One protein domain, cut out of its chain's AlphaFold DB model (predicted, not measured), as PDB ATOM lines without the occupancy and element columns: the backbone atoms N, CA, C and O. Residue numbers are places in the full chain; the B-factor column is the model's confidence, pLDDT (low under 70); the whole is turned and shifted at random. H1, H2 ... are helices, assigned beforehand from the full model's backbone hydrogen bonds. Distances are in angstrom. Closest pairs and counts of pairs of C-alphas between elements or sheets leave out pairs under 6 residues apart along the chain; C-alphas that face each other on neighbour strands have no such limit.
ATOM      1  N   THR A  10     -26.266   6.795  28.275       97.56
ATOM      2  CA  THR A  10     -27.202   7.861  27.886       97.56
ATOM      3  C   THR A  10     -27.290   8.995  28.903       97.56
ATOM      4  O   THR A  10     -27.667  10.099  28.531       97.56
ATOM      5  N   ASP A  11     -26.915   8.746  30.159       95.94
ATOM      6  CA  ASP A  11     -26.910   9.749  31.227       95.94
ATOM      7  C   ASP A  11     -25.740  10.736  31.082       95.94
ATOM      8  O   ASP A  11     -25.720  11.754  31.768       95.94
ATOM      9  N   GLY A  12     -24.775  10.446  30.196       97.81
ATOM     10  CA  GLY A  12     -23.552  11.222  29.990       97.81
ATOM     11  C   GLY A  12     -22.434  10.828  30.959       97.81
ATOM     12  O   GLY A  12     -22.645  10.700  32.162       97.81
ATOM     13  N   ILE A  13     -21.213  10.651  30.442       97.12
ATOM     14  CA  ILE A  13     -20.065  10.166  31.234       97.12
ATOM     15  C   ILE A  13     -19.741  11.113  32.394       97.12
ATOM     16  O   ILE A  13     -19.493  10.645  33.500       97.12
ATOM     17  N   GLU A  14     -19.775  12.427  32.160       97.81
ATOM     18  CA  GLU A  14     -19.522  13.444  33.188       97.81
ATOM     19  C   GLU A  14     -20.553  13.371  34.319       97.81
ATOM     20  O   GLU A  14     -20.192  13.328  35.488       97.81
ATOM     21  N   ASN A  15     -21.838  13.248  33.984       97.81
ATOM     22  CA  ASN A  15     -22.899  13.123  34.978       97.81
ATOM     23  C   ASN A  15     -22.788  11.818  35.784       97.81
ATOM     24  O   ASN A  15     -22.923  11.843  37.005       97.81
ATOM     25  N   ILE A  16     -22.496  10.684  35.133       97.88
ATOM     26  CA  ILE A  16     -22.224   9.421  35.841       97.88
ATOM     27  C   ILE A  16     -21.031   9.605  36.775       97.88
ATOM     28  O   ILE A  16     -21.083   9.193  37.933       97.88
ATOM     29  N   TRP A  17     -19.958  10.219  36.277       96.69
ATOM     30  CA  TRP A  17     -18.757  10.457  37.053       96.69
ATOM     31  C   TRP A  17     -19.069  11.296  38.287       96.69
ATOM     32  O   TRP A  17     -18.766  10.829  39.379       96.69
ATOM     33  N   GLU A  18     -19.712  12.451  38.151       96.56
ATOM     34  CA  GLU A  18     -19.954  13.388  39.253       96.56
ATOM     35  C   GLU A  18     -21.046  12.921  40.227       96.56
ATOM     36  O   GLU A  18     -20.876  13.057  41.436       96.56
ATOM     37  N   ASN A  19     -22.132  12.311  39.735       95.81
ATOM     38  CA  ASN A  19     -23.347  12.079  40.531       95.81
ATOM     39  C   ASN A  19     -23.599  10.612  40.918       95.81
ATOM     40  O   ASN A  19     -24.525  10.321  41.685       95.81
ATOM     41  N   SER A  20     -22.806   9.656  40.423       96.19
ATOM     42  CA  SER A  20     -22.926   8.264  40.867       96.19
ATOM     43  C   SER A  20     -22.493   8.134  42.326       96.19
ATOM     44  O   SER A  20     -21.315   8.300  42.644       96.19
ATOM     45  N   LYS A  21     -23.426   7.757  43.211       92.50
ATOM     46  CA  LYS A  21     -23.162   7.573  44.652       92.50
ATOM     47  C   LYS A  21     -21.942   6.689  44.921       92.50
ATOM     48  O   LYS A  21     -21.141   7.004  45.789       92.50
ATOM     49  N   ILE A  22     -21.785   5.622  44.139       89.88
ATOM     50  CA  ILE A  22     -20.687   4.660  44.290       89.88
ATOM     51  C   ILE A  22     -19.350   5.288  43.888       89.88
ATOM     52  O   ILE A  22     -18.351   5.099  44.577       89.88
ATOM     53  N   LEU A  23     -19.311   6.047  42.788       92.81
ATOM     54  CA  LEU A  23     -18.083   6.725  42.366       92.81
ATOM     55  C   LEU A  23     -17.728   7.889  43.294       92.81
ATOM     56  O   LEU A  23     -16.549   8.102  43.570       92.81
ATOM     57  N   MET A  24     -18.730   8.606  43.806       93.50
ATOM     58  CA  MET A  24     -18.536   9.628  44.831       93.50
ATOM     59  C   MET A  24     -17.928   9.028  46.100       93.50
ATOM     60  O   MET A  24     -16.890   9.509  46.538       93.50
ATOM     61  N   GLU A  25     -18.520   7.956  46.637       88.50
ATOM     62  CA  GLU A  25     -18.001   7.243  47.812       88.50
ATOM     63  C   GLU A  25     -16.571   6.746  47.565       88.50
ATOM     64  O   GLU A  25     -15.670   6.967  48.370       88.50
ATOM     65  N   TYR A  26     -16.318   6.144  46.403       88.94
ATOM     66  CA  TYR A  26     -14.986   5.664  46.052       88.94
ATOM     67  C   TYR A  26     -13.931   6.782  46.053       88.94
ATOM     68  O   TYR A  26     -12.800   6.556  46.476       88.94
ATOM     69  N   ARG A  27     -14.283   7.988  45.588       91.81
ATOM     70  CA  ARG A  27     -13.363   9.136  45.522       91.81
ATOM     71  C   ARG A  27     -13.284   9.947  46.807       91.81
ATOM     72  O   ARG A  27     -12.293  10.646  46.992       91.81
ATOM     73  N   SER A  28     -14.292   9.877  47.675       92.62
ATOM     74  CA  SER A  28     -14.244  10.535  48.984       92.62
ATOM     75  C   SER A  28     -13.272   9.859  49.946       92.62
ATOM     76  O   SER A  28     -12.933  10.450  50.967       92.62
ATOM     77  N   HIS A  29     -12.816   8.646  49.624       90.06
ATOM     78  CA  HIS A  29     -11.863   7.898  50.427       90.06
ATOM     79  C   HIS A  29     -10.471   7.853  49.804       90.06
ATOM     80  O   HIS A  29     -10.271   7.749  48.593       90.06
ATOM     81  N   THR A  30      -9.483   7.883  50.681       90.81
ATOM     82  CA  THR A  30      -8.064   7.772  50.380       90.81
ATOM     83  C   THR A  30      -7.498   6.495  50.997       90.81
ATOM     84  O   THR A  30      -8.137   5.797  51.780       90.81
ATOM     85  N   ILE A  31      -6.240   6.186  50.683       90.81
ATOM     86  CA  ILE A  31      -5.542   5.037  51.281       90.81
ATOM     87  C   ILE A  31      -5.382   5.200  52.804       90.81
ATOM     88  O   ILE A  31      -5.270   4.203  53.513       90.81
ATOM     89  N   ALA A  32      -5.407   6.439  53.310       90.50
ATOM     90  CA  ALA A  32      -5.352   6.719  54.742       90.50
ATOM     91  C   ALA A  32      -6.616   6.259  55.491       90.50
ATOM     92  O   ALA A  32      -6.539   5.990  56.689       90.50
ATOM     93  N   ASP A  33      -7.740   6.102  54.788       92.62
ATOM     94  CA  ASP A  33      -9.006   5.620  55.355       92.62
ATOM     95  C   ASP A  33      -9.070   4.087  55.432       92.62
ATOM     96  O   ASP A  33     -10.001   3.518  55.999       92.62
ATOM     97  N   ILE A  34      -8.073   3.396  54.868       93.31
ATOM     98  CA  ILE A  34      -7.997   1.938  54.871       93.31
ATOM     99  C   ILE A  34      -7.155   1.501  56.066       93.31
ATOM    100  O   ILE A  34      -5.940   1.732  56.129       93.31
ATOM    101  N   GLU A  35      -7.815   0.838  57.014       89.69
ATOM    102  CA  GLU A  35      -7.191   0.312  58.225       89.69
ATOM    103  C   GLU A  35      -5.958  -0.538  57.876       89.69
ATOM    104  O   GLU A  35      -5.971  -1.299  56.907       89.69
ATOM    105  N   LYS A  36      -4.880  -0.408  58.658       91.50
ATOM    106  CA  LYS A  36      -3.553  -1.030  58.451       91.50
ATOM    107  C   LYS A  36      -2.763  -0.488  57.263       91.50
ATOM    108  O   LYS A  36      -1.536  -0.486  57.328       91.50
ATOM    109  N   CYS A  37      -3.406  -0.021  56.192       94.06
ATOM    110  CA  CYS A  37      -2.702   0.605  55.072       94.06
ATOM    111  C   CYS A  37      -2.168   1.994  55.434       94.06
ATOM    112  O   CYS A  37      -1.076   2.344  54.995       94.06
ATOM    113  N   ASN A  38      -2.882   2.741  56.278       91.25
ATOM    114  CA  ASN A  38      -2.498   4.081  56.729       91.25
ATOM    115  C   ASN A  38      -1.124   4.166  57.429       91.25
ATOM    116  O   ASN A  38      -0.475   5.205  57.372       91.25
ATOM    117  N   THR A  39      -0.663   3.077  58.048       93.56
ATOM    118  CA  THR A  39       0.647   2.974  58.717       93.56
ATOM    119  C   THR A  39       1.576   1.947  58.061       93.56
ATOM    120  O   THR A  39       2.666   1.670  58.563       93.56
ATOM    121  N   CYS A  40       1.180   1.365  56.924       94.81
ATOM    122  CA  CYS A  40       1.947   0.309  56.271       94.81
ATOM    123  C   CYS A  40       3.214   0.865  55.606       94.81
ATOM    124  O   CYS A  40       3.147   1.715  54.720       94.81
ATOM    125  N   LYS A  41       4.377   0.285  55.925       95.12
ATOM    126  CA  LYS A  41       5.665   0.627  55.288       95.12
ATOM    127  C   LYS A  41       5.667   0.483  53.756       95.12
ATOM    128  O   LYS A  41       6.406   1.181  53.073       95.12
ATOM    129  N   ASN A  42       4.826  -0.400  53.216       93.88
ATOM    130  CA  ASN A  42       4.738  -0.690  51.783       93.88
ATOM    131  C   ASN A  42       3.609   0.091  51.082       93.88
ATOM    132  O   ASN A  42       3.333  -0.150  49.903       93.88
ATOM    133  N   VAL A  43       2.929   1.012  51.781       92.44
ATOM    134  CA  VAL A  43       1.739   1.709  51.264       92.44
ATOM    135  C   VAL A  43       2.016   2.465  49.967       92.44
ATOM    136  O   VAL A  43       1.178   2.467  49.072       92.44
ATOM    137  N   ASN A  44       3.214   3.027  49.805       91.25
ATOM    138  CA  ASN A  44       3.581   3.773  48.601       91.25
ATOM    139  C   ASN A  44       3.785   2.880  47.366       91.25
ATOM    140  O   ASN A  44       3.692   3.373  46.244       91.25
ATOM    141  N   VAL A  45       4.021   1.577  47.564       93.00
ATOM    142  CA  VAL A  45       4.182   0.587  46.486       93.00
ATOM    143  C   VAL A  45       2.833  -0.032  46.134       93.00
ATOM    144  O   VAL A  45       2.409  -0.006  44.983       93.00
ATOM    145  N   CYS A  46       2.139  -0.566  47.138       93.62
ATOM    146  CA  CYS A  46       0.881  -1.291  46.956       93.62
ATOM    147  C   CYS A  46      -0.324  -0.355  46.751       93.62
ATOM    148  O   CYS A  46      -1.307  -0.728  46.109       93.62
ATOM    149  N   LYS A  47      -0.269   0.858  47.315       92.12
ATOM    150  CA  LYS A  47      -1.357   1.849  47.324       92.12
ATOM    151  C   LYS A  47      -2.696   1.291  47.814       92.12
ATOM    152  O   LYS A  47      -3.758   1.607  47.293       92.12
ATOM    153  N   GLY A  48      -2.628   0.419  48.818       92.38
ATOM    154  CA  GLY A  48      -3.776  -0.277  49.393       92.38
ATOM    155  C   GLY A  48      -4.143  -1.584  48.683       92.38
ATOM    156  O   GLY A  48      -4.753  -2.436  49.326       92.38
ATOM    157  N   GLY A  49      -3.739  -1.799  47.426       93.69
ATOM    158  CA  GLY A  49      -3.992  -3.017  46.647       93.69
ATOM    159  C   GLY A  49      -5.246  -2.939  45.766       93.69
ATOM    160  O   GLY A  49      -5.771  -1.867  45.476       93.69
ATOM    161  N   CYS A  50      -5.770  -4.083  45.324       93.56
ATOM    162  CA  CYS A  50      -6.949  -4.143  44.456       93.56
ATOM    163  C   CYS A  50      -8.237  -3.848  45.245       93.56
ATOM    164  O   CYS A  50      -8.528  -4.525  46.235       93.56
ATOM    165  N   ARG A  51      -9.029  -2.844  44.831       91.88
ATOM    166  CA  ARG A  51     -10.311  -2.505  45.495       91.88
ATOM    167  C   ARG A  51     -11.435  -3.473  45.139       91.88
ATOM    168  O   ARG A  51     -12.225  -3.829  46.005       91.88
ATOM    169  N   ALA A  52     -11.443  -3.988  43.908       91.38
ATOM    170  CA  ALA A  52     -12.405  -5.006  43.491       91.38
ATOM    171  C   ALA A  52     -12.279  -6.285  44.334       91.38
ATOM    172  O   ALA A  52     -13.281  -6.830  44.784       91.38
ATOM    173  N   ARG A  53     -11.048  -6.728  44.621       93.62
ATOM    174  CA  ARG A  53     -10.802  -7.895  45.476       93.62
ATOM    175  C   ARG A  53     -11.150  -7.641  46.941       93.62
ATOM    176  O   ARG A  53     -11.733  -8.516  47.570       93.62
ATOM    177  N   ALA A  54     -10.834  -6.457  47.468       92.69
ATOM    178  CA  ALA A  54     -11.253  -6.063  48.812       92.69
ATOM    179  C   ALA A  54     -12.785  -6.128  48.960       92.69
ATOM    180  O   ALA A  54     -13.278  -6.765  49.890       92.69
ATOM    181  N   TYR A  55     -13.524  -5.577  47.992       90.88
ATOM    182  CA  TYR A  55     -14.986  -5.629  47.970       90.88
ATOM    183  C   TYR A  55     -15.528  -7.052  47.781       90.88
ATOM    184  O   TYR A  55     -16.413  -7.476  48.517       90.88
ATOM    185  N   PHE A  56     -14.974  -7.823  46.844       91.06
ATOM    186  CA  PHE A  56     -15.416  -9.193  46.578       91.06
ATOM    187  C   PHE A  56     -15.148 -10.153  47.745       91.06
ATOM    188  O   PHE A  56     -15.832 -11.154  47.880       91.06
ATOM    189  N   ILE A  57     -14.156  -9.902  48.595       91.62
ATOM    190  CA  ILE A  57     -13.876 -10.804  49.724       91.62
ATOM    191  C   ILE A  57     -14.542 -10.306  51.007       91.62
ATOM    192  O   ILE A  57     -15.096 -11.107  51.754       91.62
ATOM    193  N   ASN A  58     -14.513  -8.996  51.254       90.88
ATOM    194  CA  ASN A  58     -14.901  -8.417  52.543       90.88
ATOM    195  C   ASN A  58     -16.199  -7.596  52.486       90.88
ATOM    196  O   ASN A  58     -16.658  -7.114  53.515       90.88
ATOM    197  N   GLY A  59     -16.775  -7.378  51.301       89.25
ATOM    198  CA  GLY A  59     -17.982  -6.565  51.118       89.25
ATOM    199  C   GLY A  59     -17.761  -5.050  51.189       89.25
ATOM    200  O   GLY A  59     -18.733  -4.305  51.139       89.25
ATOM    201  N   SER A  60     -16.512  -4.578  51.285       89.31
ATOM    202  CA  SER A  60     -16.176  -3.150  51.356       89.31
ATOM    203  C   SER A  60     -14.948  -2.809  50.510       89.31
ATOM    204  O   SER A  60     -13.932  -3.505  50.555       89.31
ATOM    205  N   ILE A  61     -15.027  -1.704  49.763       89.25
ATOM    206  CA  ILE A  61     -13.894  -1.136  49.011       89.25
ATOM    207  C   ILE A  61     -12.824  -0.523  49.931       89.25
ATOM    208  O   ILE A  61     -11.692  -0.328  49.492       89.25
ATOM    209  N   LEU A  62     -13.170  -0.262  51.198       90.06
ATOM    210  CA  LEU A  62     -12.274   0.283  52.225       90.06
ATOM    211  C   LEU A  62     -11.578  -0.804  53.046       90.06
ATOM    212  O   LEU A  62     -10.791  -0.509  53.941       90.06
ATOM    213  N   ALA A  63     -11.847  -2.075  52.749       92.12
ATOM    214  CA  ALA A  63     -11.115  -3.173  53.353       92.12
ATOM    215  C   ALA A  63      -9.713  -3.320  52.734       92.12
ATOM    216  O   ALA A  63      -9.445  -2.929  51.593       92.12
ATOM    217  N   CYS A  64      -8.809  -3.955  53.480       92.50
ATOM    218  CA  CYS A  64      -7.519  -4.391  52.952       92.50
ATOM    219  C   CYS A  64      -7.692  -5.364  51.770       92.50
ATOM    220  O   CYS A  64      -8.590  -6.208  51.775       92.50
ATOM    221  N   ASP A  65      -6.776  -5.310  50.795       94.38
ATOM    222  CA  ASP A  65      -6.641  -6.383  49.804       94.38
ATOM    223  C   ASP A  65      -5.884  -7.568  50.437       94.38
ATOM    224  O   ASP A  65      -4.674  -7.464  50.660       94.38
ATOM    225  N   PRO A  66      -6.544  -8.714  50.695       88.94
ATOM    226  CA  PRO A  66      -5.926  -9.833  51.403       88.94
ATOM    227  C   PRO A  66      -4.797 -10.515  50.622       88.94
ATOM    228  O   PRO A  66      -4.016 -11.247  51.229       88.94
ATOM    229  N   VAL A  67      -4.702 -10.314  49.303       91.56
ATOM    230  CA  VAL A  67      -3.599 -10.861  48.498       91.56
ATOM    231  C   VAL A  67      -2.391  -9.941  48.589       91.56
ATOM    232  O   VAL A  67      -1.308 -10.395  48.948       91.56
ATOM    233  N   SER A  68      -2.570  -8.644  48.338       91.44
ATOM    234  CA  SER A  68      -1.450  -7.701  48.397       91.44
ATOM    235  C   SER A  68      -0.855  -7.594  49.800       91.44
ATOM    236  O   SER A  68       0.363  -7.553  49.928       91.44
ATOM    237  N   CYS A  69      -1.674  -7.646  50.858       90.69
ATOM    238  CA  CYS A  69      -1.183  -7.652  52.244       90.69
ATOM    239  C   CYS A  69      -0.337  -8.883  52.615       90.69
ATOM    240  O   CYS A  69       0.296  -8.872  53.664       90.69
ATOM    241  N   LYS A  70      -0.346  -9.952  51.807       88.56
ATOM    242  CA  LYS A  70       0.503 -11.139  52.012       88.56
ATOM    243  C   LYS A  70       1.762 -11.131  51.148       88.56
ATOM    244  O   LYS A  70       2.671 -11.907  51.418       88.56
ATOM    245  N   MET A  71       1.799 -10.307  50.100       84.12
ATOM    246  CA  MET A  71       2.931 -10.237  49.170       84.12
ATOM    247  C   MET A  71       3.965  -9.171  49.551       84.12
ATOM    248  O   MET A  71       5.107  -9.269  49.109       84.12
TER     249      MET A  71
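AT A GLANCE: This is residues 10 to 71 of the 72 residues of the protein "SPASM domain-containing protein" of Ruminococcus sp. AF42-9BH (UniProt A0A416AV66). What shape does the domain have? A body of loops, with the short helices H3, H4 and H5 spaced out in it, has an arm at one end: residues 10 to 15 and 17 to 23 stick out, with H1 and the first residues of H2. Without them the body spans 34 by 20 by 16 A. What is it built of? The printed part has 62 residues with five named helices, H1 to H5 in order, and no named strand; the class is all helix. How compact is it? It is loose, with a radius of gyration of the C-alphas of 13.4 A and spans of 41 by 20 by 16 A.

HOW THE PARTS SIT: How does H2, residues 21 to 28, stand to H1, residues 13 to 19? They only just touch, with 3 pairs of C-alphas within 8 A, and only at the corner by their link. The closest C-alphas, of Trp 17 and Leu 23, are 6.5 A apart, and the lines are about perpendicular at 78 degrees. Where are the others? H4, residues 51 to 58, is apart from the other helices. H3, residues 43 to 46, and H5, residues 68 to 71, are close but not clearly touching; their closest C-alphas, of Cys 46 and Ser 68, are 7.0 A apart. What do the backbones show? Every O i to N i+4 pair is within hydrogen-bond range in H1, H2 and H4; H3 and H5 are too short for such a pair.

IN THESE COORDINATES: How long are the helices? H2 and H4 each measure 10.3 A from first to last C-alpha, H1 10.0 A, H3 5.3 A and H5 5.1 A. Where are the anchors? C-alpha 13 begins H1 at (-20.065, 10.166, 31.234), and C-alpha 71 ends H5 at (2.931, -10.237, 49.170).

THE WHOLE: How large is it? The two C-alphas farthest apart, of Thr 10 and Lys 41, are 43.4 A apart. Which link is long? H2 to H3, with 14 residues. Is anything cut or uncertain? The printed part has no cut, and no printed residue is under 70 in pLDDT.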